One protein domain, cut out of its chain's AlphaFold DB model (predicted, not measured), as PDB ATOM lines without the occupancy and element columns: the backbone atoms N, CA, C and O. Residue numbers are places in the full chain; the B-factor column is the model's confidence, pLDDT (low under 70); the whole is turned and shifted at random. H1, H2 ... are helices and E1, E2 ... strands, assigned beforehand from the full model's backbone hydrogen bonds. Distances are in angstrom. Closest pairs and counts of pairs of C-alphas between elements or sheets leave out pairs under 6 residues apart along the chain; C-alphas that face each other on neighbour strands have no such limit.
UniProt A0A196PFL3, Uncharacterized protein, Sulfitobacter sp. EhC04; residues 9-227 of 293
ATOM      1  N   SER A   9     282.189 446.101 588.993       94.06
ATOM      2  CA  SER A   9     282.116 447.377 588.310       94.06
ATOM      3  C   SER A   9     280.832 448.130 588.663       94.06
ATOM      4  O   SER A   9     279.856 447.571 589.160       94.06
ATOM      5  N   TRP A  10     280.820 449.430 588.376       95.25
ATOM      6  CA  TRP A  10     279.616 450.250 588.512       95.25
ATOM      7  C   TRP A  10     278.433 449.732 587.684       95.25
ATOM      8  O   TRP A  10     277.299 449.787 588.151       95.25
ATOM      9  N   ASP A  11     278.695 449.233 586.475       91.94
ATOM     10  CA  ASP A  11     277.658 448.715 585.576       91.94
ATOM     11  C   ASP A  11     277.025 447.440 586.145       91.94
ATOM     12  O   ASP A  11     275.805 447.350 586.243       91.94
ATOM     13  N   GLU A  12     277.852 446.514 586.642       93.00
ATOM     14  CA  GLU A  12     277.383 445.291 587.304       93.00
ATOM     15  C   GLU A  12     276.515 445.604 588.526       93.00
ATOM     16  O   GLU A  12     275.457 445.001 588.690       93.00
ATOM     17  N   ILE A  13     276.903 446.586 589.347       95.06
ATOM     18  CA  ILE A  13     276.099 447.016 590.500       95.06
ATOM     19  C   ILE A  13     274.804 447.717 590.069       95.06
ATOM     20  O   ILE A  13     273.770 447.523 590.704       95.06
ATOM     21  N   CYS A  14     274.816 448.501 588.987       92.69
ATOM     22  CA  CYS A  14     273.589 449.092 588.448       92.69
ATOM     23  C   CYS A  14     272.618 448.021 587.940       92.69
ATOM     24  O   CYS A  14     271.423 448.132 588.201       92.69
ATOM     25  N   CYS A  15     273.116 446.993 587.248       87.75
ATOM     26  CA  CYS A  15     272.306 445.855 586.818       87.75
ATOM     27  C   CYS A  15     271.764 445.070 588.017       87.75
ATOM     28  O   CYS A  15     270.564 444.825 588.083       87.75
ATOM     29  N   ALA A  16     272.616 444.757 588.997       91.06
ATOM     30  CA  ALA A  16     272.201 444.047 590.201       91.06
ATOM     31  C   ALA A  16     271.137 444.825 590.992       91.06
ATOM     32  O   ALA A  16     270.183 444.232 591.481       91.06
ATOM     33  N   ALA A  17     271.229 446.159 591.057       93.56
ATOM     34  CA  ALA A  17     270.221 446.992 591.715       93.56
ATOM     35  C   ALA A  17     268.825 446.897 591.070       93.56
ATOM     36  O   ALA A  17     267.828 447.052 591.782       93.56
ATOM     37  N   CYS A  18     268.730 446.625 589.763       88.19
ATOM     38  CA  CYS A  18     267.455 446.334 589.105       88.19
ATOM     39  C   CYS A  18     266.855 445.018 589.618       88.19
ATOM     40  O   CYS A  18     265.702 445.004 590.048       88.19
ATOM     41  N   ASP A  19     267.650 443.948 589.657       86.75
ATOM     42  CA  ASP A  19     267.206 442.636 590.145       86.75
ATOM     43  C   ASP A  19     266.840 442.692 591.637       86.75
ATOM     44  O   ASP A  19     265.757 442.275 592.045       86.75
ATOM     45  N   TRP A  20     267.675 443.338 592.455       93.31
ATOM     46  CA  TRP A  20     267.399 443.575 593.872       93.31
ATOM     47  C   TRP A  20     266.096 444.349 594.090       93.31
ATOM     48  O   TRP A  20     265.354 444.077 595.030       93.31
ATOM     49  N   THR A  21     265.775 445.305 593.217       94.19
ATOM     50  CA  THR A  21     264.512 446.055 593.296       94.19
ATOM     51  C   THR A  21     263.305 445.156 593.051       94.19
ATOM     52  O   THR A  21     262.291 445.306 593.739       94.19
ATOM     53  N   GLN A  22     263.406 444.217 592.109       89.56
ATOM     54  CA  GLN A  22     262.353 443.241 591.832       89.56
ATOM     55  C   GLN A  22     262.143 442.301 593.024       89.56
ATOM     56  O   GLN A  22     261.009 442.149 593.486       89.56
ATOM     57  N   ASP A  23     263.228 441.756 593.575       90.00
ATOM     58  CA  ASP A  23     263.197 440.875 594.746       90.00
ATOM     59  C   ASP A  23     262.572 441.576 595.956       90.00
ATOM     60  O   ASP A  23     261.648 441.055 596.589       90.00
ATOM     61  N   LEU A  24     263.013 442.803 596.245       93.06
ATOM     62  CA  LEU A  24     262.463 443.610 597.330       93.06
ATOM     63  C   LEU A  24     260.988 443.942 597.092       93.06
ATOM     64  O   LEU A  24     260.198 443.900 598.035       93.06
ATOM     65  N   ALA A  25     260.576 444.258 595.863       92.19
ATOM     66  CA  ALA A  25     259.175 444.519 595.541       92.19
ATOM     67  C   ALA A  25     258.298 443.277 595.774       92.19
ATOM     68  O   ALA A  25     257.235 443.384 596.394       92.19
ATOM     69  N   LEU A  26     258.752 442.096 595.339       89.56
ATOM     70  CA  LEU A  26     258.064 440.832 595.599       89.56
ATOM     71  C   LEU A  26     257.981 440.545 597.099       89.56
ATOM     72  O   LEU A  26     256.888 440.324 597.611       89.56
ATOM     73  N   ALA A  27     259.097 440.613 597.820       88.62
ATOM     74  CA  ALA A  27     259.144 440.292 599.243       88.62
ATOM     75  C   ALA A  27     258.321 441.263 600.102       88.62
ATOM     76  O   ALA A  27     257.611 440.844 601.015       88.62
ATOM     77  N   THR A  28     258.383 442.563 599.807       88.88
ATOM     78  CA  THR A  28     257.746 443.596 600.641       88.88
ATOM     79  C   THR A  28     256.271 443.796 600.323       88.88
ATOM     80  O   THR A  28     255.484 444.089 601.224       88.88
ATOM     81  N   ARG A  29     255.877 443.661 599.052       88.88
ATOM     82  CA  ARG A  29     254.534 444.035 598.593       88.88
ATOM     83  C   ARG A  29     253.708 442.858 598.098       88.88
ATOM     84  O   ARG A  29     252.488 442.863 598.263       88.88
ATOM     85  N   PHE A  30     254.352 441.832 597.550       88.88
ATOM     86  CA  PHE A  30     253.687 440.652 596.996       88.88
ATOM     87  C   PHE A  30     254.222 439.328 597.576       88.88
ATOM     88  O   PHE A  30     254.453 438.391 596.809       88.88
ATOM     89  N   PRO A  31     254.390 439.193 598.910       86.19
ATOM     90  CA  PRO A  31     255.115 438.065 599.508       86.19
ATOM     91  C   PRO A  31     254.504 436.699 599.173       86.19
ATOM     92  O   PRO A  31     255.208 435.697 599.081       86.19
ATOM     93  N   SER A  32     253.192 436.641 598.923       85.94
ATOM     94  CA  SER A  32     252.498 435.413 598.520       85.94
ATOM     95  C   SER A  32     252.905 434.880 597.141       85.94
ATOM     96  O   SER A  32     252.581 433.736 596.824       85.94
ATOM     97  N   PHE A  33     253.597 435.682 596.327       85.38
ATOM     98  CA  PHE A  33     254.024 435.326 594.974       85.38
ATOM     99  C   PHE A  33     255.513 435.012 594.866       85.38
ATOM    100  O   PHE A  33     255.920 434.536 593.814       85.38
ATOM    101  N   VAL A  34     256.303 435.191 595.931       83.25
ATOM    102  CA  VAL A  34     257.752 434.916 595.916       83.25
ATOM    103  C   VAL A  34     258.036 433.493 595.427       83.25
ATOM    104  O   VAL A  34     258.772 433.318 594.467       83.25
ATOM    105  N   ARG A  35     257.337 432.487 595.974       79.06
ATOM    106  CA  ARG A  35     257.486 431.084 595.536       79.06
ATOM    107  C   ARG A  35     257.043 430.832 594.098       79.06
ATOM    108  O   ARG A  35     257.568 429.955 593.433       79.06
ATOM    109  N   ALA A  36     256.027 431.553 593.630       81.69
ATOM    110  CA  ALA A  36     255.561 431.406 592.253       81.69
ATOM    111  C   ALA A  36     256.553 432.026 591.260       81.69
ATOM    112  O   ALA A  36     256.627 431.565 590.126       81.69
ATOM    113  N   ALA A  37     257.289 433.047 591.699       81.00
ATOM    114  CA  ALA A  37     258.262 433.779 590.907       81.00
ATOM    115  C   ALA A  37     259.637 433.095 590.808       81.00
ATOM    116  O   ALA A  37     260.455 433.550 590.020       81.00
ATOM    117  N   GLU A  38     259.887 432.005 591.546       77.00
ATOM    118  CA  GLU A  38     261.173 431.279 591.533       77.00
ATOM    119  C   GLU A  38     261.592 430.822 590.125       77.00
ATOM    120  O   GLU A  38     262.767 430.890 589.773       77.00
ATOM    121  N   ASP A  39     260.626 430.398 589.307       77.44
ATOM    122  CA  ASP A  39     260.861 429.929 587.936       77.44
ATOM    123  C   ASP A  39     260.668 431.031 586.879       77.44
ATOM    124  O   ASP A  39     260.760 430.768 585.677       77.44
ATOM    125  N   TRP A  40     260.340 432.256 587.295       78.81
ATOM    126  CA  TRP A  40     260.083 433.355 586.371       78.81
ATOM    127  C   TRP A  40     261.389 434.008 585.934       78.81
ATOM    128  O   TRP A  40     262.326 434.203 586.704       78.81
ATOM    129  N   SER A  41     261.437 434.412 584.672       77.88
ATOM    130  CA  SER A  41     262.467 435.325 584.192       77.88
ATOM    131  C   SER A  41     262.303 436.717 584.816       77.88
ATOM    132  O   SER A  41     261.194 437.132 585.155       77.88
ATOM    133  N   SER A  42     263.391 437.496 584.872       75.88
ATOM    134  CA  SER A  42     263.348 438.905 585.309       75.88
ATOM    135  C   SER A  42     262.286 439.719 584.550       75.88
ATOM    136  O   SER A  42     261.570 440.525 585.137       75.88
ATOM    137  N   TYR A  43     262.090 439.444 583.254       77.06
ATOM    138  CA  TYR A  43     261.031 440.076 582.463       77.06
ATOM    139  C   TYR A  43     259.619 439.704 582.947       77.06
ATOM    140  O   TYR A  43     258.745 440.566 583.023       77.06
ATOM    141  N   GLU A  44     259.371 438.437 583.278       81.31
ATOM    142  CA  GLU A  44     258.068 437.990 583.790       81.31
ATOM    143  C   GLU A  44     257.767 438.576 585.172       81.31
ATOM    144  O   GLU A  44     256.642 439.027 585.411       81.31
ATOM    145  N   ILE A  45     258.775 438.642 586.049       82.19
ATOM    146  CA  ILE A  45     258.679 439.303 587.356       82.19
ATOM    147  C   ILE A  45     258.343 440.785 587.177       82.19
ATOM    148  O   ILE A  45     257.401 441.288 587.793       82.19
ATOM    149  N   ASP A  46     259.058 441.470 586.287       81.88
ATOM    150  CA  ASP A  46     258.837 442.881 585.993       81.88
ATOM    151  C   ASP A  46     257.406 443.149 585.500       81.88
ATOM    152  O   ASP A  46     256.698 443.992 586.056       81.88
ATOM    153  N   GLN A  47     256.929 442.382 584.513       86.25
ATOM    154  CA  GLN A  47     255.561 442.509 583.998       86.25
ATOM    155  C   GLN A  47     254.509 442.241 585.079       86.25
ATOM    156  O   GLN A  47     253.493 442.942 585.156       86.25
ATOM    157  N   PHE A  48     254.752 441.252 585.942       91.44
ATOM    158  CA  PHE A  48     253.874 440.955 587.066       91.44
ATOM    159  C   PHE A  48     253.792 442.129 588.050       91.44
ATOM    160  O   PHE A  48     252.684 442.565 588.383       91.44
ATOM    161  N   ILE A  49     254.939 442.667 588.481       92.31
ATOM    162  CA  ILE A  49     255.016 443.812 589.398       92.31
ATOM    163  C   ILE A  49     254.281 445.012 588.792       92.31
ATOM    164  O   ILE A  49     253.423 445.602 589.454       92.31
ATOM    165  N   HIS A  50     254.543 445.326 587.519       93.00
ATOM    166  CA  HIS A  50     253.889 446.424 586.810       93.00
ATOM    167  C   HIS A  50     252.364 446.297 586.832       93.00
ATOM    168  O   HIS A  50     251.652 447.232 587.217       93.00
ATOM    169  N   GLN A  51     251.851 445.125 586.451       94.00
ATOM    170  CA  GLN A  51     250.415 444.885 586.385       94.00
ATOM    171  C   GLN A  51     249.765 444.926 587.773       94.00
ATOM    172  O   GLN A  51     248.662 445.460 587.921       94.00
ATOM    173  N   LYS A  52     250.423 444.373 588.797       95.38
ATOM    174  CA  LYS A  52     249.909 444.377 590.171       95.38
ATOM    175  C   LYS A  52     249.850 445.780 590.750       95.38
ATOM    176  O   LYS A  52     248.793 446.170 591.239       95.38
ATOM    177  N   LEU A  53     250.928 446.552 590.634       95.69
ATOM    178  CA  LEU A  53     250.960 447.925 591.128       95.69
ATOM    179  C   LEU A  53     249.924 448.809 590.416       95.69
ATOM    180  O   LEU A  53     249.250 449.607 591.069       95.69
ATOM    181  N   LEU A  54     249.729 448.631 589.104       95.12
ATOM    182  CA  LEU A  54     248.675 449.336 588.370       95.12
ATOM    183  C   LEU A  54     247.275 448.956 588.877       95.12
ATOM    184  O   LEU A  54     246.453 449.835 589.131       95.12
ATOM    185  N   ASN A  55     247.011 447.661 589.075       95.00
ATOM    186  CA  ASN A  55     245.719 447.171 589.566       95.00
ATOM    187  C   ASN A  55     245.406 447.637 590.997       95.00
ATOM    188  O   ASN A  55     244.242 447.838 591.335       95.00
ATOM    189  N   GLU A  56     246.429 447.824 591.834       94.81
ATOM    190  CA  GLU A  56     246.293 448.399 593.180       94.81
ATOM    191  C   GLU A  56     246.088 449.923 593.179       94.81
ATOM    192  O   GLU A  56     245.816 450.510 594.228       94.81
ATOM    193  N   GLY A  57     246.223 450.581 592.023       94.31
ATOM    194  CA  GLY A  57     246.177 452.037 591.913       94.31
ATOM    195  C   GLY A  57     247.397 452.725 592.532       94.31
ATOM    196  O   GLY A  57     247.288 453.866 592.989       94.31
ATOM    197  N   PHE A  58     248.550 452.044 592.567       95.06
ATOM    198  CA  PHE A  58     249.800 452.607 593.084       95.06
ATOM    199  C   PHE A  58     250.265 453.825 592.270       95.06
ATOM    200  O   PHE A  58     250.799 454.774 592.841       95.06
ATOM    201  N   ALA A  59     250.007 453.834 590.961       94.31
ATOM    202  CA  ALA A  59     250.143 454.996 590.086       94.31
ATOM    203  C   ALA A  59     249.025 455.007 589.028       94.31
ATOM    204  O   ALA A  59     248.260 454.049 588.925       94.31
ATOM    205  N   GLU A  60     248.888 456.098 588.268       93.88
ATOM    206  CA  GLU A  60     247.728 456.290 587.377       93.88
ATOM    207  C   GLU A  60     247.823 455.516 586.058       93.88
ATOM    208  O   GLU A  60     246.804 455.225 585.437       93.88
ATOM    209  N   ASN A  61     249.035 455.193 585.607       95.12
ATOM    210  CA  ASN A  61     249.274 454.502 584.343       95.12
ATOM    211  C   ASN A  61     250.627 453.772 584.357       95.12
ATOM    212  O   ASN A  61     251.466 454.016 585.222       95.12
ATOM    213  N   LEU A  62     250.857 452.906 583.364       93.56
ATOM    214  CA  LEU A  62     252.101 452.131 583.237       93.56
ATOM    215  C   LEU A  62     253.362 453.001 583.149       93.56
ATOM    216  O   LEU A  62     254.406 452.593 583.644       93.56
ATOM    217  N   GLY A  63     253.278 454.197 582.560       93.62
ATOM    218  CA  GLY A  63     254.419 455.113 582.473       93.62
ATOM    219  C   GLY A  63     254.869 455.608 583.847       93.62
ATOM    220  O   GLY A  63     256.065 455.639 584.129       93.62
ATOM    221  N   GLU A  64     253.918 455.935 584.724       95.75
ATOM    222  CA  GLU A  64     254.215 456.296 586.112       95.75
ATOM    223  C   GLU A  64     254.705 455.109 586.938       95.75
ATOM    224  O   GLU A  64     255.573 455.299 587.780       95.75
ATOM    225  N   ILE A  65     254.189 453.899 586.693       95.56
ATOM    226  CA  ILE A  65     254.682 452.685 587.358       95.56
ATOM    227  C   ILE A  65     256.141 452.426 586.984       95.56
ATOM    228  O   ILE A  65     256.971 452.263 587.873       95.56
ATOM    229  N   ASN A  66     256.465 452.467 585.690       94.44
ATOM    230  CA  ASN A  66     257.837 452.304 585.222       94.44
ATOM    231  C   ASN A  66     258.757 453.380 585.824       94.44
ATOM    232  O   ASN A  66     259.834 453.073 586.323       94.44
ATOM    233  N   PHE A  67     258.320 454.643 585.843       96.12
ATOM    234  CA  PHE A  67     259.088 455.710 586.483       96.12
ATOM    235  C   PHE A  67     259.270 455.474 587.994       96.12
ATOM    236  O   PHE A  67     260.371 455.651 588.508       96.12
ATOM    237  N   ALA A  68     258.229 455.033 588.703       95.88
ATOM    238  CA  ALA A  68     258.292 454.735 590.129       95.88
ATOM    239  C   ALA A  68     259.272 453.599 590.447       95.88
ATOM    240  O   ALA A  68     260.075 453.729 591.369       95.88
ATOM    241  N   LEU A  69     259.239 452.509 589.675       95.31
ATOM    242  CA  LEU A  69     260.162 451.385 589.835       95.31
ATOM    243  C   LEU A  69     261.605 451.810 589.577       95.31
ATOM    244  O   LEU A  69     262.476 451.512 590.382       95.31
ATOM    245  N   GLN A  70     261.847 452.634 588.560       95.50
ATOM    246  CA  GLN A  70     263.176 453.187 588.319       95.50
ATOM    247  C   GLN A  70     263.676 454.108 589.450       95.50
ATOM    248  O   GLN A  70     264.876 454.194 589.712       95.50
ATOM    249  N   VAL A  71     262.775 454.808 590.145       96.31
ATOM    250  CA  VAL A  71     263.124 455.559 591.364       96.31
ATOM    251  C   VAL A  71     263.453 454.606 592.515       96.31
ATOM    252  O   VAL A  71     264.359 454.894 593.296       96.31
ATOM    253  N   CYS A  72     262.776 453.460 592.602       96.00
ATOM    254  CA  CYS A  72     263.100 452.405 593.562       96.00
ATOM    255  C   CYS A  72     264.483 451.795 593.287       96.00
ATOM    256  O   CYS A  72     265.265 451.659 594.221       96.00
ATOM    257  N   GLU A  73     264.835 451.539 592.024       95.88
ATOM    258  CA  GLU A  73     266.186 451.106 591.620       95.88
ATOM    259  C   GLU A  73     267.252 452.096 592.083       95.88
ATOM    260  O   GLU A  73     268.277 451.722 592.656       95.88
ATOM    261  N   LEU A  74     266.998 453.389 591.870       96.19
ATOM    262  CA  LEU A  74     267.915 454.442 592.281       96.19
ATOM    263  C   LEU A  74     268.030 454.530 593.809       96.19
ATOM    264  O   LEU A  74     269.120 454.773 594.328       96.19
ATOM    265  N   TRP A  75     266.929 454.294 594.526       96.00
ATOM    266  CA  TRP A  75     266.926 454.181 595.981       96.00
ATOM    267  C   TRP A  75     267.779 452.995 596.445       96.00
ATOM    268  O   TRP A  75     268.636 453.185 597.308       96.00
ATOM    269  N   VAL A  76     267.611 451.805 595.852       96.81
ATOM    270  CA  VAL A  76     268.407 450.609 596.184       96.81
ATOM    271  C   VAL A  76     269.883 450.881 595.940       96.81
ATOM    272  O   VAL A  76     270.695 450.668 596.836       96.81
ATOM    273  N   LEU A  77     270.233 451.441 594.782       96.31
ATOM    274  CA  LEU A  77     271.611 451.780 594.436       96.31
ATOM    275  C   LEU A  77     272.229 452.794 595.413       96.31
ATOM    276  O   LEU A  77     273.366 452.618 595.845       96.31
ATOM    277  N   ALA A  78     271.494 453.846 595.785       94.56
ATOM    278  CA  ALA A  78     271.967 454.844 596.743       94.56
ATOM    279  C   ALA A  78     272.165 454.251 598.148       94.56
ATOM    280  O   ALA A  78     273.148 454.566 598.818       94.56
ATOM    281  N   ASN A  79     271.268 453.362 598.585       93.88
ATOM    282  CA  ASN A  79     271.388 452.679 599.872       93.88
ATOM    283  C   ASN A  79     272.521 451.645 599.861       93.88
ATOM    284  O   ASN A  79     273.266 451.565 600.831       93.88
ATOM    285  N   PHE A  80     272.716 450.925 598.754       94.75
ATOM    286  CA  PHE A  80     273.854 450.031 598.555       94.75
ATOM    287  C   PHE A  80     275.182 450.797 598.639       94.75
ATOM    288  O   PHE A  80     276.082 450.411 599.379       94.75
ATOM    289  N   LEU A  81     275.286 451.933 597.941       93.00
ATOM    290  CA  LEU A  81     276.444 452.825 598.001       93.00
ATOM    291  C   LEU A  81     276.745 453.322 599.420       93.00
ATOM    292  O   LEU A  81     277.912 453.465 599.780       93.00
ATOM    293  N   ASP A  82     275.719 453.627 600.211       89.12
ATOM    294  CA  ASP A  82     275.861 454.109 601.590       89.12
ATOM    295  C   ASP A  82     276.248 452.987 602.572       89.12
ATOM    296  O   ASP A  82     277.017 453.222 603.507       89.12
ATOM    297  N   THR A  83     275.755 451.768 602.342       89.88
ATOM    298  CA  THR A  83     275.979 450.603 603.210       89.88
ATOM    299  C   THR A  83     277.314 449.907 602.938       89.88
ATOM    300  O   THR A  83     278.038 449.605 603.885       89.88
ATOM    301  N   PHE A  84     277.666 449.668 601.672       91.06
ATOM    302  CA  PHE A  84     278.838 448.868 601.310       91.06
ATOM    303  C   PHE A  84     280.029 449.739 600.910       91.06
ATOM    304  O   PHE A  84     279.904 450.783 600.254       91.06
ATOM    305  N   ASP A  85     281.217 449.297 601.310       89.25
ATOM    306  CA  ASP A  85     282.449 450.037 601.091       89.25
ATOM    307  C   ASP A  85     282.872 449.977 599.622       89.25
ATOM    308  O   ASP A  85     283.343 448.968 599.102       89.25
ATOM    309  N   ALA A  86     282.704 451.107 598.939       93.81
ATOM    310  CA  ALA A  86     283.192 451.270 597.584       93.81
ATOM    311  C   ALA A  86     284.682 451.630 597.574       93.81
ATOM    312  O   ALA A  86     285.225 452.266 598.484       93.81
ATOM    313  N   VAL A  87     285.327 451.295 596.470       95.19
ATOM    314  CA  VAL A  87     286.725 451.561 596.161       95.19
ATOM    315  C   VAL A  87     286.779 452.450 594.922       95.19
ATOM    316  O   VAL A  87     286.009 452.282 593.980       95.19
ATOM    317  N   LEU A  88     287.703 453.403 594.908       96.44
ATOM    318  CA  LEU A  88     288.071 454.147 593.713       96.44
ATOM    319  C   LEU A  88     289.250 453.466 593.032       96.44
ATOM    320  O   LEU A  88     290.270 453.202 593.667       96.44
ATOM    321  N   CYS A  89     289.133 453.248 591.729       96.88
ATOM    322  CA  CYS A  89     290.184 452.729 590.874       96.88
ATOM    323  C   CYS A  89     290.671 453.813 589.908       96.88
ATOM    324  O   CYS A  89     289.911 454.381 589.117       96.88
ATOM    325  N   SER A  90     291.966 454.112 589.978       96.00
ATOM    326  CA  SER A  90     292.622 455.042 589.062       96.00
ATOM    327  C   SER A  90     292.765 454.438 587.659       96.00
ATOM    328  O   SER A  90     292.867 453.218 587.522       96.00
ATOM    329  N   PRO A  91     292.948 455.265 586.614       92.44
ATOM    330  CA  PRO A  91     293.308 454.778 585.277       92.44
ATOM    331  C   PRO A  91     294.588 453.923 585.232       92.44
ATOM    332  O   PRO A  91     294.800 453.175 584.285       92.44
ATOM    333  N   SER A  92     295.448 454.041 586.249       90.94
ATOM    334  CA  SER A  92     296.690 453.270 586.395       90.94
ATOM    335  C   SER A  92     296.531 451.951 587.166       90.94
ATOM    336  O   SER A  92     297.524 451.274 587.410       90.94
ATOM    337  N   GLY A  93     295.311 451.605 587.597       88.12
ATOM    338  CA  GLY A  93     295.010 450.378 588.346       88.12
ATOM    339  C   GLY A  93     295.245 450.458 589.858       88.12
ATOM    340  O   GLY A  93     295.006 449.486 590.565       88.12
ATOM    341  N   ARG A  94     295.690 451.605 590.389       92.69
ATOM    342  CA  ARG A  94     295.741 451.832 591.846       92.69
ATOM    343  C   ARG A  94     294.338 451.942 592.423       92.69
ATOM    344  O   ARG A  94     293.512 452.648 591.842       92.69
ATOM    345  N   THR A  95     294.131 451.330 593.580       93.44
ATOM    346  CA  THR A  95     292.872 451.353 594.321       93.44
ATOM    347  C   THR A  95     293.009 452.107 595.639       93.44
ATOM    348  O   THR A  95     294.086 452.160 596.236       93.44
ATOM    349  N   MET A  96     291.913 452.701 596.101       93.44
ATOM    350  CA  MET A  96     291.788 453.239 597.455       93.44
ATOM    351  C   MET A  96     290.329 453.242 597.897       93.44
ATOM    352  O   MET A  96     289.431 453.250 597.061       93.44
ATOM    353  N   ARG A  97     290.084 453.291 599.203       91.75
ATOM    354  CA  ARG A  97     288.730 453.433 599.743       91.75
ATOM    355  C   ARG A  97     288.062 454.706 599.214       91.75
ATOM    356  O   ARG A  97     288.706 455.753 599.147       91.75
ATOM    357  N   CYS A  98     286.795 454.609 598.825       92.12
ATOM    358  CA  CYS A  98     286.021 455.733 598.313       92.12
ATOM    359  C   CYS A  98     285.515 456.612 599.469       92.12
ATOM    360  O   CYS A  98     284.764 456.117 600.313       92.12
ATOM    361  N   PRO A  99     285.879 457.908 599.515       88.44
ATOM    362  CA  PRO A  99     285.305 458.849 600.469       88.44
ATOM    363  C   PRO A  99     283.773 458.854 600.410       88.44
ATOM    364  O   PRO A  99     283.187 458.975 599.333       88.44
ATOM    365  N   ALA A 100     283.117 458.778 601.571       84.62
ATOM    366  CA  ALA A 100     281.658 458.697 601.658       84.62
ATOM    367  C   ALA A 100     280.905 459.786 600.858       84.62
ATOM    368  O   ALA A 100     279.981 459.430 600.124       84.62
ATOM    369  N   PRO A 101     281.326 461.066 600.865       85.81
ATOM    370  CA  PRO A 101     280.649 462.098 600.082       85.81
ATOM    371  C   PRO A 101     280.652 461.880 598.566       85.81
ATOM    372  O   PRO A 101     279.741 462.330 597.874       85.81
ATOM    373  N   ILE A 102     281.658 461.192 598.016       90.94
ATOM    374  CA  ILE A 102     281.710 460.919 596.574       90.94
ATOM    375  C   ILE A 102     280.514 460.057 596.150       90.94
ATOM    376  O   ILE A 102     279.957 460.257 595.067       90.94
ATOM    377  N   LYS A 103     280.080 459.162 597.042       91.81
ATOM    378  CA  LYS A 103     278.958 458.235 596.857       91.81
ATOM    379  C   LYS A 103     277.584 458.910 596.973       91.81
ATOM    380  O   LYS A 103     276.575 458.286 596.661       91.81
ATOM    381  N   ALA A 104     277.529 460.170 597.407       90.19
ATOM    382  CA  ALA A 104     276.286 460.846 597.750       90.19
ATOM    383  C   ALA A 104     275.371 461.099 596.541       90.19
ATOM    384  O   ALA A 104     275.813 461.521 595.463       90.19
ATOM    385  N   HIS A 105     274.067 460.949 596.762       94.06
ATOM    386  CA  HIS A 105     273.028 461.400 595.842       94.06
ATOM    387  C   HIS A 105     272.505 462.779 596.266       94.06
ATOM    388  O   HIS A 105     272.243 463.004 597.446       94.06
ATOM    389  N   GLY A 106     272.332 463.703 595.318       92.19
ATOM    390  CA  GLY A 106     271.923 465.080 595.615       92.19
ATOM    391  C   GLY A 106     270.528 465.196 596.226       92.19
ATOM    392  O   GLY A 106     270.276 466.118 596.980       92.19
ATOM    393  N   ASP A 107     269.640 464.235 595.969       90.94
ATOM    394  CA  ASP A 107     268.293 464.212 596.565       90.94
ATOM    395  C   ASP A 107     268.214 463.457 597.907       90.94
ATOM    396  O   ASP A 107     267.114 463.185 598.386       90.94
ATOM    397  N   ALA A 108     269.365 463.090 598.490       87.69
ATOM    398  CA  ALA A 108     269.457 462.366 599.761       87.69
ATOM    399  C   ALA A 108     268.556 461.115 599.794       87.69
ATOM    400  O   ALA A 108     267.771 460.919 600.721       87.69
ATOM    401  N   LEU A 109     268.626 460.277 598.750       89.94
ATOM    402  CA  LEU A 109     267.806 459.057 598.630       89.94
ATOM    403  C   LEU A 109     268.085 458.046 599.744       89.94
ATOM    404  O   LEU A 109     267.224 457.247 600.099       89.94
ATOM    405  N   ASP A 110     269.271 458.111 600.334       79.69
ATOM    406  CA  ASP A 110     269.604 457.421 601.566       79.69
ATOM    407  C   ASP A 110     268.726 457.891 602.743       79.69
ATOM    408  O   ASP A 110     268.517 457.147 603.676       79.69
ATOM    409  N   TRP A 111     268.089 459.056 602.738       83.56
ATOM    410  CA  TRP A 111     267.162 459.445 603.819       83.56
ATOM    411  C   TRP A 111     265.715 459.060 603.561       83.56
ATOM    412  O   TRP A 111     264.879 459.197 604.454       83.56
ATOM    413  N   TRP A 112     265.409 458.583 602.360       89.12
ATOM    414  CA  TRP A 112     264.047 458.247 601.990       89.12
ATOM    415  C   TRP A 112     263.652 456.902 602.582       89.12
ATOM    416  O   TRP A 112     264.443 455.955 602.627       89.12
ATOM    417  N   SER A 113     262.382 456.800 602.954       90.00
ATOM    418  CA  SER A 113     261.748 455.497 603.147       90.00
ATOM    419  C   SER A 113     261.697 454.728 601.820       90.00
ATOM    420  O   SER A 113     261.674 455.334 600.748       90.00
ATOM    421  N   TRP A 114     261.629 453.394 601.885       92.31
ATOM    422  CA  TRP A 114     261.423 452.556 600.698       92.31
ATOM    423  C   TRP A 114     260.178 453.020 599.914       92.31
ATOM    424  O   TRP A 114     259.078 452.972 600.475       92.31
ATOM    425  N   PRO A 115     260.287 453.459 598.641       91.00
ATOM    426  CA  PRO A 115     259.158 454.107 597.972       91.00
ATOM    427  C   PRO A 115     257.931 453.203 597.775       91.00
ATOM    428  O   PRO A 115     256.801 453.693 597.825       91.00
ATOM    429  N   LEU A 116     258.116 451.884 597.617       90.75
ATOM    430  CA  LEU A 116     256.989 450.942 597.521       90.75
ATOM    431  C   LEU A 116     256.318 450.644 598.870       90.75
ATOM    432  O   LEU A 116     255.280 449.984 598.881       90.75
ATOM    433  N   ALA A 117     256.840 451.129 600.002       87.00
ATOM    434  CA  ALA A 117     256.139 451.027 601.284       87.00
ATOM    435  C   ALA A 117     254.912 451.961 601.346       87.00
ATOM    436  O   ALA A 117     253.962 451.710 602.088       87.00
ATOM    437  N   ALA A 118     254.900 453.037 600.552       83.06
ATOM    438  CA  ALA A 118     253.773 453.960 600.485       83.06
ATOM    439  C   ALA A 118     252.572 453.333 599.762       83.06
ATOM    440  O   ALA A 118     252.714 452.570 598.810       83.06
ATOM    441  N   LYS A 119     251.345 453.713 600.142       84.44
ATOM    442  CA  LYS A 119     250.132 453.202 599.476       84.44
ATOM    443  C   LYS A 119     250.062 453.587 597.990       84.44
ATOM    444  O   LYS A 119     249.595 452.782 597.188       84.44
ATOM    445  N   LYS A 120     250.531 454.790 597.644       91.69
ATOM    446  CA  LYS A 120     250.585 455.347 596.285       91.69
ATOM    447  C   LYS A 120     251.951 456.000 596.068       91.69
ATOM    448  O   LYS A 120     252.480 456.610 596.999       91.69
ATOM    449  N   PHE A 121     252.485 455.904 594.857       91.38
ATOM    450  CA  PHE A 121     253.679 456.641 594.462       91.38
ATOM    451  C   PHE A 121     253.411 458.151 594.427       91.38
ATOM    452  O   PHE A 121     252.286 458.588 594.175       91.38
ATOM    453  N   GLY A 122     254.447 458.956 594.671       86.19
ATOM    454  CA  GLY A 122     254.329 460.413 594.714       86.19
ATOM    455  C   GLY A 122     253.725 460.949 596.011       86.19
ATOM    456  O   GLY A 122     253.220 462.069 596.042       86.19
ATOM    457  N   ILE A 123     253.759 460.162 597.085       84.31
ATOM    458  CA  ILE A 123     253.467 460.631 598.442       84.31
ATOM    459  C   ILE A 123     254.801 460.872 599.165       84.31
ATOM    460  O   ILE A 123     255.785 460.174 598.911       84.31
ATOM    461  N   SER A 124     254.820 461.859 600.068       84.75
ATOM    462  CA  SER A 124     255.968 462.185 600.926       84.75
ATOM    463  C   SER A 124     257.219 462.560 600.110       84.75
ATOM    464  O   SER A 124     257.136 463.472 599.283       84.75
ATOM    465  N   GLU A 125     258.354 461.881 600.296       87.00
ATOM    466  CA  GLU A 125     259.653 462.210 599.693       87.00
ATOM    467  C   GLU A 125     259.623 462.128 598.154       87.00
ATOM    468  O   GLU A 125     260.250 462.929 597.464       87.00
ATOM    469  N   SER A 126     258.810 461.221 597.601       87.62
ATOM    470  CA  SER A 126     258.678 461.006 596.149       87.62
ATOM    471  C   SER A 126     257.714 461.972 595.440       87.62
ATOM    472  O   SER A 126     257.585 461.926 594.214       87.62
ATOM    473  N   SER A 127     257.019 462.845 596.178       88.44
ATOM    474  CA  SER A 127     255.961 463.715 595.629       88.44
ATOM    475  C   SER A 127     256.449 464.634 594.512       88.44
ATOM    476  O   SER A 127     255.874 464.634 593.421       88.44
ATOM    477  N   GLY A 128     257.565 465.332 594.739       89.06
ATOM    478  CA  GLY A 128     258.167 466.199 593.729       89.06
ATOM    479  C   GLY A 128     258.564 465.428 592.470       89.06
ATOM    480  O   GLY A 128     258.314 465.888 591.360       89.06
ATOM    481  N   TYR A 129     259.114 464.220 592.621       92.88
ATOM    482  CA  TYR A 129     259.510 463.376 591.490       92.88
ATOM    483  C   TYR A 129     258.326 463.060 590.571       92.88
ATOM    484  O   TYR A 129     258.430 463.242 589.356       92.88
ATOM    485  N   LEU A 130     257.199 462.618 591.137       93.38
ATOM    486  CA  LEU A 130     256.010 462.294 590.348       93.38
ATOM    487  C   LEU A 130     255.397 463.541 589.698       93.38
ATOM    488  O   LEU A 130     255.024 463.497 588.526       93.38
ATOM    489  N   GLU A 131     255.306 464.653 590.429       93.88
ATOM    490  CA  GLU A 131     254.748 465.902 589.901       93.88
ATOM    491  C   GLU A 131     255.559 466.426 588.707       93.88
ATOM    492  O   GLU A 131     254.998 466.710 587.645       93.88
ATOM    493  N   TYR A 132     256.889 466.501 588.832       94.06
ATOM    494  CA  TYR A 132     257.732 466.964 587.731       94.06
ATOM    495  C   TYR A 132     257.725 465.999 586.540       94.06
ATOM    496  O   TYR A 132     257.766 466.461 585.396       94.06
ATOM    497  N   PHE A 133     257.632 464.688 586.786       95.94
ATOM    498  CA  PHE A 133     257.484 463.688 585.728       95.94
ATOM    499  C   PHE A 133     256.181 463.879 584.944       95.94
ATOM    500  O   PHE A 133     256.211 463.969 583.716       95.94
ATOM    501  N   ARG A 134     255.044 464.032 585.637       94.69
ATOM    502  CA  ARG A 134     253.727 464.285 585.017       94.69
ATOM    503  C   ARG A 134     253.707 465.554 584.177       94.69
ATOM    504  O   ARG A 134     253.097 465.581 583.112       94.69
ATOM    505  N   ASN A 135     254.414 466.583 584.632       94.12
ATOM    506  CA  ASN A 135     254.544 467.850 583.919       94.12
ATOM    507  C   ASN A 135     255.538 467.789 582.741       94.12
ATOM    508  O   ASN A 135     255.746 468.798 582.071       94.12
ATOM    509  N   GLY A 136     256.173 466.637 582.485       91.75
ATOM    510  CA  GLY A 136     257.161 466.457 581.417       91.75
ATOM    511  C   GLY A 136     258.506 467.146 581.676       91.75
ATOM    512  O   GLY A 136     259.353 467.189 580.785       91.75
ATOM    513  N   ASN A 137     258.714 467.664 582.888       93.12
ATOM    514  CA  ASN A 137     259.884 468.454 583.278       93.12
ATOM    515  C   ASN A 137     261.004 467.609 583.897       93.12
ATOM    516  O   ASN A 137     262.055 468.145 584.241       93.12
ATOM    517  N   PHE A 138     260.770 466.310 584.086       93.81
ATOM    518  CA  PHE A 138     261.714 465.424 584.750       93.81
ATOM    519  C   PHE A 138     261.601 463.998 584.222       93.81
ATOM    520  O   PHE A 138     260.507 463.473 584.022       93.81
ATOM    521  N   LYS A 139     262.750 463.370 583.997       94.31
ATOM    522  CA  LYS A 139     262.897 461.971 583.598       94.31
ATOM    523  C   LYS A 139     263.814 461.265 584.582       94.31
ATOM    524  O   LYS A 139     264.603 461.888 585.285       94.31
ATOM    525  N   ILE A 140     263.806 459.935 584.555       94.19
ATOM    526  CA  ILE A 140     264.731 459.161 585.387       94.19
ATOM    527  C   ILE A 140     266.205 459.493 585.109       94.19
ATOM    528  O   ILE A 140     267.022 459.490 586.022       94.19
ATOM    529  N   ALA A 141     266.557 459.819 583.861       94.00
ATOM    530  CA  ALA A 141     267.919 460.209 583.510       94.00
ATOM    531  C   ALA A 141     268.372 461.460 584.282       94.00
ATOM    532  O   ALA A 141     269.544 461.568 584.636       94.00
ATOM    533  N   ASP A 142     267.445 462.372 584.589       94.25
ATOM    534  CA  ASP A 142     267.729 463.550 585.401       94.25
ATOM    535  C   ASP A 142     268.019 463.148 586.848       94.25
ATOM    536  O   ASP A 142     269.006 463.615 587.404       94.25
ATOM    537  N   ALA A 143     267.236 462.227 587.427       94.31
ATOM    538  CA  ALA A 143     267.496 461.665 588.756       94.31
ATOM    539  C   ALA A 143     268.863 460.966 588.814       94.31
ATOM    540  O   ALA A 143     269.707 461.308 589.630       94.31
ATOM    541  N   LYS A 144     269.141 460.065 587.866       95.12
ATOM    542  CA  LYS A 144     270.427 459.359 587.733       95.12
ATOM    543  C   LYS A 144     271.610 460.333 587.635       95.12
ATOM    544  O   LYS A 144     272.671 460.107 588.214       95.12
ATOM    545  N   ASN A 145     271.431 461.470 586.965       93.94
ATOM    546  CA  ASN A 145     272.462 462.497 586.854       93.94
ATOM    547  C   ASN A 145     272.709 463.296 588.144       93.94
ATOM    548  O   ASN A 145     273.705 464.022 588.190       93.94
ATOM    549  N   ARG A 146     271.900 463.136 589.198       94.50
ATOM    550  CA  ARG A 146     272.034 463.859 590.474       94.50
ATOM    551  C   ARG A 146     272.942 463.191 591.505       94.50
ATOM    552  O   ARG A 146     273.119 463.750 592.584       94.50
ATOM    553  N   PHE A 147     273.607 462.072 591.197       94.69
ATOM    554  CA  PHE A 147     274.790 461.678 591.975       94.69
ATOM    555  C   PHE A 147     275.796 462.837 592.010       94.69
ATOM    556  O   PHE A 147     276.125 463.398 590.965       94.69
ATOM    557  N   CYS A 148     276.278 463.227 593.188       93.44
ATOM    558  CA  CYS A 148     276.989 464.502 593.350       93.44
ATOM    559  C   CYS A 148     278.286 464.556 592.535       93.44
ATOM    560  O   CYS A 148     278.631 465.594 591.954       93.44
ATOM    561  N   SER A 149     278.975 463.413 592.466       94.44
ATOM    562  CA  SER A 149     280.260 463.281 591.781       94.44
ATOM    563  C   SER A 149     280.410 462.032 590.912       94.44
ATOM    564  O   SER A 149     281.324 461.992 590.099       94.44
ATOM    565  N   ILE A 150     279.515 461.044 591.003       95.88
ATOM    566  CA  ILE A 150     279.546 459.861 590.128       95.88
ATOM    567  C   ILE A 150     278.786 460.170 588.835       95.88
ATOM    568  O   ILE A 150     277.622 460.579 588.849       95.88
ATOM    569  N   ASP A 151     279.436 459.986 587.693       96.00
ATOM    570  CA  ASP A 151     278.780 459.948 586.391       96.00
ATOM    571  C   ASP A 151     278.072 458.606 586.209       96.00
ATOM    572  O   ASP A 151     278.723 457.584 585.999       96.00
ATOM    573  N   TYR A 152     276.741 458.617 586.277       94.94
ATOM    574  CA  TYR A 152     275.925 457.403 586.303       94.94
ATOM    575  C   TYR A 152     276.162 456.484 585.102       94.94
ATOM    576  O   TYR A 152     276.063 455.273 585.227       94.94
ATOM    577  N   VAL A 153     276.484 457.029 583.927       92.44
ATOM    578  CA  VAL A 153     276.691 456.200 582.732       92.44
ATOM    579  C   VAL A 153     278.027 455.457 582.783       92.44
ATOM    580  O   VAL A 153     278.150 454.363 582.246       92.44
ATOM    581  N   THR A 154     279.054 456.051 583.393       93.62
ATOM    582  CA  THR A 154     280.428 455.532 583.303       93.62
ATOM    583  C   THR A 154     280.997 455.031 584.624       93.62
ATOM    584  O   THR A 154     282.082 454.448 584.617       93.62
ATOM    585  N   GLY A 155     280.328 455.293 585.748       95.69
ATOM    586  CA  GLY A 155     280.852 455.048 587.091       95.69
ATOM    587  C   GLY A 155     282.064 455.912 587.445       95.69
ATOM    588  O   GLY A 155     282.727 455.660 588.448       95.69
ATOM    589  N   GLN A 156     282.410 456.905 586.620       97.19
ATOM    590  CA  GLN A 156     283.588 457.737 586.842       97.19
ATOM    591  C   GLN A 156     283.275 458.950 587.703       97.19
ATOM    592  O   GLN A 156     282.210 459.554 587.588       97.19
ATOM    593  N   ILE A 157     284.255 459.375 588.491       97.25
ATOM    594  CA  ILE A 157     284.157 460.611 589.254       97.25
ATOM    595  C   ILE A 157     284.305 461.798 588.300       97.25
ATOM    596  O   ILE A 157     285.297 461.916 587.573       97.25
ATOM    597  N   LYS A 158     283.309 462.685 588.284       95.69
ATOM    598  CA  LYS A 158     283.247 463.889 587.452       95.69
ATOM    599  C   LYS A 158     282.590 465.037 588.208       95.69
ATOM    600  O   LYS A 158     281.649 464.847 588.973       95.69
ATOM    601  N   LEU A 159     283.043 466.255 587.917       93.38
ATOM    602  CA  LEU A 159     282.329 467.463 588.320       93.38
ATOM    603  C   LEU A 159     281.283 467.810 587.269       93.38
ATOM    604  O   LEU A 159     281.579 467.898 586.076       93.38
ATOM    605  N   LYS A 160     280.055 468.016 587.732       91.69
ATOM    606  CA  LYS A 160     278.900 468.394 586.924       91.69
ATOM    607  C   LYS A 160     278.662 469.897 587.083       91.69
ATOM    608  O   LYS A 160     279.024 470.458 588.119       91.69
ATOM    609  N   PRO A 161     278.006 470.566 586.116       87.75
ATOM    610  CA  PRO A 161     277.730 472.002 586.211       87.75
ATOM    611  C   PRO A 161     277.017 472.426 587.506       87.75
ATOM    612  O   PRO A 161     277.196 473.543 587.972       87.75
ATOM    613  N   HIS A 162     276.241 471.519 588.102       89.44
ATOM    614  CA  HIS A 162     275.447 471.737 589.308       89.44
ATOM    615  C   HIS A 162     275.979 470.971 590.536       89.44
ATOM    616  O   HIS A 162     275.264 470.850 591.525       89.44
ATOM    617  N   SER A 163     277.229 470.478 590.527       89.88
ATOM    618  CA  SER A 163     277.781 469.700 591.655       89.88
ATOM    619  C   SER A 163     277.736 470.447 592.992       89.88
ATOM    620  O   SER A 163     277.427 469.825 593.998       89.88
ATOM    621  N   VAL A 164     277.975 471.767 593.020       90.38
ATOM    622  CA  VAL A 164     277.865 472.567 594.260       90.38
ATOM    623  C   VAL A 164     276.456 472.463 594.852       90.38
ATOM    624  O   VAL A 164     276.301 472.174 596.034       90.38
ATOM    625  N   GLN A 165     275.429 472.621 594.015       90.50
ATOM    626  CA  GLN A 165     274.038 472.490 594.442       90.50
ATOM    627  C   GLN A 165     273.715 471.062 594.904       90.50
ATOM    628  O   GLN A 165     273.068 470.902 595.934       90.50
ATOM    629  N   LEU A 166     274.190 470.036 594.187       92.00
ATOM    630  CA  LEU A 166     273.967 468.638 594.576       92.00
ATOM    631  C   LEU A 166     274.565 468.331 595.949       92.00
ATOM    632  O   LEU A 166     273.890 467.740 596.780       92.00
ATOM    633  N   PHE A 167     275.794 468.773 596.218       90.62
ATOM    634  CA  PHE A 167     276.422 468.562 597.522       90.62
ATOM    635  C   PHE A 167     275.695 469.301 598.652       90.62
ATOM    636  O   PHE A 167     275.576 468.745 599.742       90.62
ATOM    637  N   HIS A 168     275.154 470.499 598.396       87.12
ATOM    638  CA  HIS A 168     274.302 471.200 599.364       87.12
ATOM    639  C   HIS A 168     273.028 470.428 599.711       87.12
ATOM    640  O   HIS A 168     272.601 470.445 600.862       87.12
ATOM    641  N   GLN A 169     272.402 469.804 598.714       86.00
ATOM    642  CA  GLN A 169     271.142 469.077 598.880       86.00
ATOM    643  C   GLN A 169     271.351 467.657 599.425       86.00
ATOM    644  O   GLN A 169     270.450 467.092 600.041       86.00
ATOM    645  N   SER A 170     272.544 467.097 599.219       87.38
ATOM    646  CA  SER A 170     272.897 465.766 599.688       87.38
ATOM    647  C   SER A 170     272.952 465.668 601.212       87.38
ATOM    648  O   SER A 170     273.153 466.647 601.932       87.38
ATOM    649  N   SER A 171     272.892 464.432 601.690       75.06
ATOM    650  CA  SER A 171     272.966 464.032 603.098       75.06
ATOM    651  C   SER A 171     274.187 464.535 603.862       75.06
ATOM    652  O   SER A 171     274.154 464.593 605.088       75.06
ATOM    653  N   PHE A 172     275.255 464.892 603.147       70.25
ATOM    654  CA  PHE A 172     276.518 465.325 603.732       70.25
ATOM    655  C   PHE A 172     276.656 466.850 603.854       70.25
ATOM    656  O   PHE A 172     277.652 467.305 604.407       70.25
ATOM    657  N   GLY A 173     275.682 467.624 603.342       61.41
ATOM    658  CA  GLY A 173     275.528 469.081 603.486       61.41
ATOM    659  C   GLY A 173     276.785 469.844 603.928       61.41
ATOM    660  O   GLY A 173     276.869 470.265 605.081       61.41
ATOM    661  N   HIS A 174     277.758 470.003 603.022       63.47
ATOM    662  CA  HIS A 174     279.138 470.428 603.328       63.47
ATOM    663  C   HIS A 174     279.322 471.931 603.611       63.47
ATOM    664  O   HIS A 174     280.185 472.593 603.033       63.47
ATOM    665  N   GLY A 175     278.514 472.470 604.518       60.69
ATOM    666  CA  GLY A 175     278.687 473.806 605.071       60.69
ATOM    667  C   GLY A 175     277.579 474.800 604.698       60.69
ATOM    668  O   GLY A 175     276.782 474.570 603.783       60.69
ATOM    669  N   PRO A 176     277.503 475.926 605.430       64.81
ATOM    670  CA  PRO A 176     276.453 476.928 605.270       64.81
ATOM    671  C   PRO A 176     276.618 477.792 604.012       64.81
ATOM    672  O   PRO A 176     275.713 478.561 603.693       64.81
ATOM    673  N   SER A 177     277.764 477.714 603.321       82.12
ATOM    674  CA  SER A 177     278.070 478.560 602.169       82.12
ATOM    675  C   SER A 177     278.617 477.784 600.970       82.12
ATOM    676  O   SER A 177     279.330 476.792 601.121       82.12
ATOM    677  N   ASP A 178     278.379 478.314 599.769       85.69
ATOM    678  CA  ASP A 178     278.965 477.817 598.519       85.69
ATOM    679  C   ASP A 178     280.497 477.706 598.571       85.69
ATOM    680  O   ASP A 178     281.085 476.892 597.862       85.69
ATOM    681  N   ASN A 179     281.167 478.562 599.349       87.25
ATOM    682  CA  ASN A 179     282.626 478.563 599.443       87.25
ATOM    683  C   ASN A 179     283.141 477.342 600.210       87.25
ATOM    684  O   ASN A 179     284.161 476.777 599.814       87.25
ATOM    685  N   ASP A 180     282.423 476.917 601.249       84.38
ATOM    686  CA  ASP A 180     282.762 475.725 602.029       84.38
ATOM    687  C   ASP A 180     282.592 474.471 601.166       84.38
ATOM    688  O   ASP A 180     283.519 473.671 601.045       84.38
ATOM    689  N   VAL A 181     281.476 474.379 600.435       87.25
ATOM    690  CA  VAL A 181     281.225 473.276 599.494       87.25
ATOM    691  C   VAL A 181     282.248 473.258 598.361       87.25
ATOM    692  O   VAL A 181     282.733 472.195 597.979       87.25
ATOM    693  N   LYS A 182     282.626 474.420 597.813       89.62
ATOM    694  CA  LYS A 182     283.686 474.490 596.795       89.62
ATOM    695  C   LYS A 182     285.011 473.993 597.350       89.62
ATOM    696  O   LYS A 182     285.643 473.168 596.704       89.62
ATOM    697  N   LYS A 183     285.411 474.444 598.541       87.94
ATOM    698  CA  LYS A 183     286.637 473.974 599.195       87.94
ATOM    699  C   LYS A 183     286.601 472.458 599.406       87.94
ATOM    700  O   LYS A 183     287.562 471.777 599.063       87.94
ATOM    701  N   PHE A 184     285.474 471.933 599.875       86.56
ATOM    702  CA  PHE A 184     285.251 470.500 600.006       86.56
ATOM    703  C   PHE A 184     285.443 469.765 598.667       86.56
ATOM    704  O   PHE A 184     286.191 468.791 598.596       86.56
ATOM    705  N   ILE A 185     284.827 470.251 597.585       91.12
ATOM    706  CA  ILE A 185     284.975 469.677 596.241       91.12
ATOM    707  C   ILE A 185     286.446 469.673 595.802       91.12
ATOM    708  O   ILE A 185     286.916 468.668 595.265       91.12
ATOM    709  N   GLU A 186     287.171 470.772 596.025       91.31
ATOM    710  CA  GLU A 186     288.595 470.879 595.688       91.31
ATOM    711  C   GLU A 186     289.450 469.848 596.435       91.31
ATOM    712  O   GLU A 186     290.350 469.256 595.843       91.31
ATOM    713  N   GLU A 187     289.164 469.615 597.715       89.31
ATOM    714  CA  GLU A 187     289.971 468.747 598.578       89.31
ATOM    715  C   GLU A 187     289.605 467.263 598.446       89.31
ATOM    716  O   GLU A 187     290.487 466.408 598.494       89.31
ATOM    717  N   GLN A 188     288.319 466.947 598.274       86.94
ATOM    718  CA  GLN A 188     287.796 465.586 598.437       86.94
ATOM    719  C   GLN A 188     287.304 464.952 597.137       86.94
ATOM    720  O   GLN A 188     287.203 463.734 597.071       86.94
ATOM    721  N   VAL A 189     286.997 465.740 596.100       92.44
ATOM    722  CA  VAL A 189     286.428 465.221 594.841       92.44
ATOM    723  C   VAL A 189     287.381 465.435 593.671       92.44
ATOM    724  O   VAL A 189     287.677 464.497 592.929       92.44
ATOM    725  N   ARG A 190     287.895 466.661 593.503       94.69
ATOM    726  CA  ARG A 190     288.751 467.035 592.369       94.69
ATOM    727  C   ARG A 190     289.983 466.130 592.191       94.69
ATOM    728  O   ARG A 190     290.272 465.815 591.034       94.69
ATOM    729  N   PRO A 191     290.674 465.657 593.249       94.25
ATOM    730  CA  PRO A 191     291.830 464.770 593.095       94.25
ATOM    731  C   PRO A 191     291.511 463.439 592.402       94.25
ATOM    732  O   PRO A 191     292.404 462.810 591.835       94.25
ATOM    733  N   PHE A 192     290.245 463.019 592.424       95.38
ATOM    734  CA  PHE A 192     289.806 461.712 591.941       95.38
ATOM    735  C   PHE A 192     289.050 461.775 590.613       95.38
ATOM    736  O   PHE A 192     288.541 460.756 590.154       95.38
ATOM    737  N   ILE A 193     288.979 462.937 589.953       96.19
ATOM    738  CA  ILE A 193     288.315 463.048 588.648       96.19
ATOM    739  C   ILE A 193     288.915 462.038 587.656       96.19
ATOM    740  O   ILE A 193     290.132 461.936 587.500       96.19
ATOM    741  N   GLY A 194     288.043 461.291 586.976       95.81
ATOM    742  CA  GLY A 194     288.412 460.244 586.020       95.81
ATOM    743  C   GLY A 194     288.705 458.874 586.640       95.81
ATOM    744  O   GLY A 194     288.851 457.900 585.899       95.81
ATOM    745  N   TRP A 195     288.751 458.764 587.971       97.75
ATOM    746  CA  TRP A 195     288.766 457.472 588.660       97.75
ATOM    747  C   TRP A 195     287.384 456.831 588.558       97.75
ATOM    748  O   TRP A 195     286.387 457.537 588.426       97.75
ATOM    749  N   SER A 196     287.316 455.503 588.579       97.38
ATOM    750  CA  SER A 196     286.045 454.762 588.554       97.38
ATOM    751  C   SER A 196     285.713 454.231 589.939       97.38
ATOM    752  O   SER A 196     286.619 453.864 590.683       97.38
ATOM    753  N   ILE A 197     284.430 454.178 590.275       97.06
ATOM    754  CA  ILE A 197     283.950 453.469 591.458       97.06
ATOM    755  C   ILE A 197     283.799 451.973 591.149       97.06
ATOM    756  O   ILE A 197     283.359 451.592 590.063       97.06
ATOM    757  N   CYS A 198     284.200 451.131 592.093       95.88
ATOM    758  CA  CYS A 198     284.116 449.675 592.021       95.88
ATOM    759  C   CYS A 198     284.052 449.079 593.432       95.88
ATOM    760  O   CYS A 198     284.287 449.787 594.409       95.88
ATOM    761  N   TRP A 199     283.801 447.778 593.546       94.62
ATOM    762  CA  TRP A 199     283.735 447.087 594.832       94.62
ATOM    763  C   TRP A 199     284.563 445.816 594.829       94.62
ATOM    764  O   TRP A 199     284.575 445.054 593.864       94.62
ATOM    765  N   ASN A 200     285.255 445.591 595.936       91.69
ATOM    766  CA  ASN A 200     285.915 444.328 596.201       91.69
ATOM    767  C   ASN A 200     284.835 443.305 596.600       91.69
ATOM    768  O   ASN A 200     284.101 443.571 597.550       91.69
ATOM    769  N   PRO A 201     284.734 442.139 595.938       87.19
ATOM    770  CA  PRO A 201     283.713 441.145 596.263       87.19
ATOM    771  C   PRO A 201     283.820 440.620 597.691       87.19
ATOM    772  O   PRO A 201     282.853 440.093 598.214       87.19
ATOM    773  N   ASN A 202     284.994 440.728 598.320       86.62
ATOM    774  CA  ASN A 202     285.162 440.308 599.708       86.62
ATOM    775  C   ASN A 202     284.490 441.249 600.712       86.62
ATOM    776  O   ASN A 202     284.274 440.826 601.843       86.62
ATOM    777  N   ASP A 203     284.180 442.480 600.295       85.62
ATOM    778  CA  ASP A 203     283.567 443.521 601.124       85.62
ATOM    779  C   ASP A 203     282.048 443.638 600.852       85.62
ATOM    780  O   ASP A 203     281.365 444.486 601.429       85.62
ATOM    781  N   ILE A 204     281.515 442.790 599.961       87.25
ATOM    782  CA  ILE A 204     280.086 442.637 599.672       87.25
ATOM    783  C   ILE A 204     279.640 441.265 600.212       87.25
ATOM    784  O   ILE A 204     280.373 440.288 600.043       87.25
ATOM    785  N   PRO A 205     278.458 441.162 600.842       87.75
ATOM    786  CA  PRO A 205     277.890 439.880 601.239       87.75
ATOM    787  C   PRO A 205     277.763 438.881 600.080       87.75
ATOM    788  O   PRO A 205     277.499 439.261 598.940       87.75
ATOM    789  N   GLU A 206     277.918 437.588 600.376       80.94
ATOM    790  CA  GLU A 206     277.805 436.533 599.357       80.94
ATOM    791  C   GLU A 206     276.346 436.255 598.960       80.94
ATOM    792  O   GLU A 206     276.097 435.780 597.851       80.94
ATOM    793  N   SER A 207     275.382 436.546 599.844       84.56
ATOM    794  CA  SER A 207     273.955 436.347 599.584       84.56
ATOM    795  C   SER A 207     273.193 437.659 599.414       84.56
ATOM    796  O   SER A 207     273.452 438.671 600.069       84.56
ATOM    797  N   ASN A 208     272.171 437.609 598.561       86.69
ATOM    798  CA  ASN A 208     271.237 438.711 598.373       86.69
ATOM    799  C   ASN A 208     270.441 439.017 599.655       86.69
ATOM    800  O   ASN A 208     270.241 440.185 599.970       86.69
ATOM    801  N   SER A 209     270.051 438.008 600.443       85.12
ATOM    802  CA  SER A 209     269.372 438.215 601.731       85.12
ATOM    803  C   SER A 209     270.177 439.043 602.732       85.12
ATOM    804  O   SER A 209     269.607 439.892 603.427       85.12
ATOM    805  N   GLU A 210     271.496 438.848 602.787       87.38
ATOM    806  CA  GLU A 210     272.383 439.677 603.604       87.38
ATOM    807  C   GLU A 210     272.426 441.110 603.059       87.38
ATOM    808  O   GLU A 210     272.246 442.058 603.824       87.38
ATOM    809  N   ILE A 211     272.539 441.287 601.735       90.69
ATOM    810  CA  ILE A 211     272.477 442.615 601.103       90.69
ATOM    811  C   ILE A 211     271.177 443.338 601.482       90.69
ATOM    812  O   ILE A 211     271.216 444.489 601.924       90.69
ATOM    813  N   TYR A 212     270.029 442.670 601.347       91.19
ATOM    814  CA  TYR A 212     268.708 443.239 601.620       91.19
ATOM    815  C   TYR A 212     268.539 443.629 603.086       91.19
ATOM    816  O   TYR A 212     268.006 444.701 603.392       91.19
ATOM    817  N   SER A 213     269.031 442.789 603.992       88.25
ATOM    818  CA  SER A 213     268.995 443.062 605.426       88.25
ATOM    819  C   SER A 213     269.771 444.339 605.762       88.25
ATOM    820  O   SER A 213     269.218 445.240 606.396       88.25
ATOM    821  N   GLU A 214     270.991 444.481 605.239       88.44
ATOM    822  CA  GLU A 214     271.891 445.600 605.560       88.44
ATOM    823  C   GLU A 214     271.478 446.937 604.914       88.44
ATOM    824  O   GLU A 214     271.763 448.021 605.441       88.44
ATOM    825  N   ILE A 215     270.744 446.908 603.796       90.19
ATOM    826  CA  ILE A 215     270.151 448.128 603.214       90.19
ATOM    827  C   ILE A 215     268.826 448.538 603.884       90.19
ATOM    828  O   ILE A 215     268.336 449.639 603.618       90.19
ATOM    829  N   GLY A 216     268.290 447.733 604.812       87.38
ATOM    830  CA  GLY A 216     267.183 448.123 605.694       87.38
ATOM    831  C   GLY A 216     265.975 447.184 605.741       87.38
ATOM    832  O   GLY A 216     264.941 447.596 606.262       87.38
ATOM    833  N   PHE A 217     266.075 445.954 605.230       88.75
ATOM    834  CA  PHE A 217     264.982 444.968 605.225       88.75
ATOM    835  C   PHE A 217     265.242 443.776 606.159       88.75
ATOM    836  O   PHE A 217     264.870 442.644 605.861       88.75
ATOM    837  N   GLN A 218     265.879 444.039 607.299       82.31
ATOM    838  CA  GLN A 218     266.225 443.048 608.327       82.31
ATOM    839  C   GLN A 218     265.012 442.342 608.965       82.31
ATOM    840  O   GLN A 218     265.139 441.228 609.462       82.31
ATOM    841  N   ASP A 219     263.835 442.978 608.947       81.69
ATOM    842  CA  ASP A 219     262.610 442.433 609.553       81.69
ATOM    843  C   ASP A 219     261.907 441.401 608.652       81.69
ATOM    844  O   ASP A 219     260.928 440.772 609.060       81.69
ATOM    845  N   ILE A 220     262.374 441.238 607.411       82.25
ATOM    846  CA  ILE A 220     261.873 440.217 606.496       82.25
ATOM    847  C   ILE A 220     262.589 438.909 606.816       82.25
ATOM    848  O   ILE A 220     263.815 438.834 606.793       82.25
ATOM    849  N   ASP A 221     261.817 437.854 607.073       77.88
ATOM    850  CA  ASP A 221     262.370 436.511 607.214       77.88
ATOM    851  C   ASP A 221     262.743 435.962 605.832       77.88
ATOM    852  O   ASP A 221     262.012 435.183 605.211       77.88
ATOM    853  N   TRP A 222     263.904 436.398 605.343       75.44
ATOM    854  CA  TRP A 222     264.453 435.963 604.070       75.44
ATOM    855  C   TRP A 222     264.644 434.453 604.021       75.44
ATOM    856  O   TRP A 222     264.463 433.894 602.960       75.44
ATOM    857  N   ASN A 223     264.864 433.756 605.141       66.56
ATOM    858  CA  ASN A 223     264.975 432.292 605.141       66.56
ATOM    859  C   ASN A 223     263.638 431.599 604.838       66.56
ATOM    860  O   ASN A 223     263.614 430.497 604.292       66.56
ATOM    861  N   THR A 224     262.508 432.221 605.190       64.19
ATOM    862  CA  THR A 224     261.176 431.707 604.816       64.19
ATOM    863  C   THR A 224     260.795 431.998 603.367       64.19
ATOM    864  O   THR A 224     259.932 431.304 602.814       64.19
ATOM    865  N   LEU A 225     261.442 433.000 602.764       65.19
ATOM    866  CA  LEU A 225     261.284 433.402 601.367       65.19
ATOM    867  C   LEU A 225     262.332 432.745 600.443       65.19
ATOM    868  O   LEU A 225     262.026 432.478 599.288       65.19
ATOM    869  N   GLU A 226     263.520 432.418 600.955       56.53
ATOM    870  CA  GLU A 226     264.640 431.760 600.277       56.53
ATOM    871  C   GLU A 226     264.576 430.243 600.495       56.53
ATOM    872  O   GLU A 226     265.274 429.671 601.336       56.53
ATOM    873  N   VAL A 227     263.794 429.537 599.678       44.84
ATOM    874  CA  VAL A 227     264.100 428.127 599.407       44.84
ATOM    875  C   VAL A 227     264.995 428.086 598.166       44.84
ATOM    876  O   VAL A 227     264.538 428.017 597.036       44.84
TER     877      VAL A 227
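AT A GLANCE: This is residues 9 to 227 of the 293 residues of an uncharacterized protein of Sulfitobacter sp. EhC04 (UniProt A0A196PFL3). What is the main picture? One long helix, H4, runs through the middle and is crossed by H1, with H3 and H10 packed on H4 on H1's side and H5 and H7 on its other side. A small sheet lies past the end of H4, H8 and H9 pair at one far end of the whole, and H2 lies at the other. What is it made of? The 219 printed residues hold eleven named helices and three named strands, in the order H1 H2 H3 H4 E1 E2 H5 H6 H7 H8 H9 E3 H10 H11; the class is mostly helix, and the antiparallel sheet runs E2, E1, E3. How large is it? It is compact, with a radius of gyration of the C-alphas of 18.0 A and spans of 51 by 43 by 27 A.

IN THESE COORDINATES: What comes first? H1, residues 10 to 29, spans 27.7 A from C-alpha 10 at (279.616, 450.250, 588.512); then come H2, residues 31 to 37, H3, 42 to 55, and H4, 62 to 83, 31.2 A long. What follows? E1 is residues 87 to 89, E2 95 to 97, H5 100 to 103, H6 124 to 134 and H7 140 to 144. What comes last? H8 is residues 163 to 169, H9 178 to 188, E3 196 to 199, H10 208 to 217 and H11 222 to 225, ending at C-alpha 225 at (261.284, 433.402, 601.367).

HOW THE PARTS SIT: What touches the hub, H4? Residues 13 to 21 of H1 touch its residues 69 to 77, closest at the C-alphas of Cys 18 and Glu 73, 5.5 A. H4 also touches H3, H5, H7 and H10, the last about perpendicular at 88 degrees, with the C-alphas of Asn 79 and Ile 215 closest at 5.8 A; H6 is close but not clearly touching, at 7.6 A between the C-alphas of Glu 64 and Leu 130. Which other helices meet? H8 touches H9, with the C-alphas of Val 164 and Val 181 closest at 6.3 A, and H2 only just touches H11, with 3 pairs of C-alphas within 8 A, the closest being those of Val 34 and Leu 225, 6.7 A. How is the sheet paired? N 87 and O 198 of E1 and E3 are 2.8 A apart, and N 88 and O 96 of E1 and E2, a hairpin, are 2.8 A apart; H1 only grazes the sheet with residues 10 to 13. Are the helix backbones whole? Every O i to N i+4 pair is within hydrogen-bond range in H1, H3, H4, H7, H8, H9 and H10, against 5 of 7 in H6 and 1 of 3 in H2, where 3 of 4 O i to N i+3 pairs are within range; H5 and H11 are too short for an i+4 pair.

THE WHOLE: Which links are long? Those from H5 to H6, 20 residues, and H7 to H8, 18 residues, are long, and the printed part has no cut. Where is confidence low? The pLDDT is under 70 at residues 173 to 176 and 223 to 227.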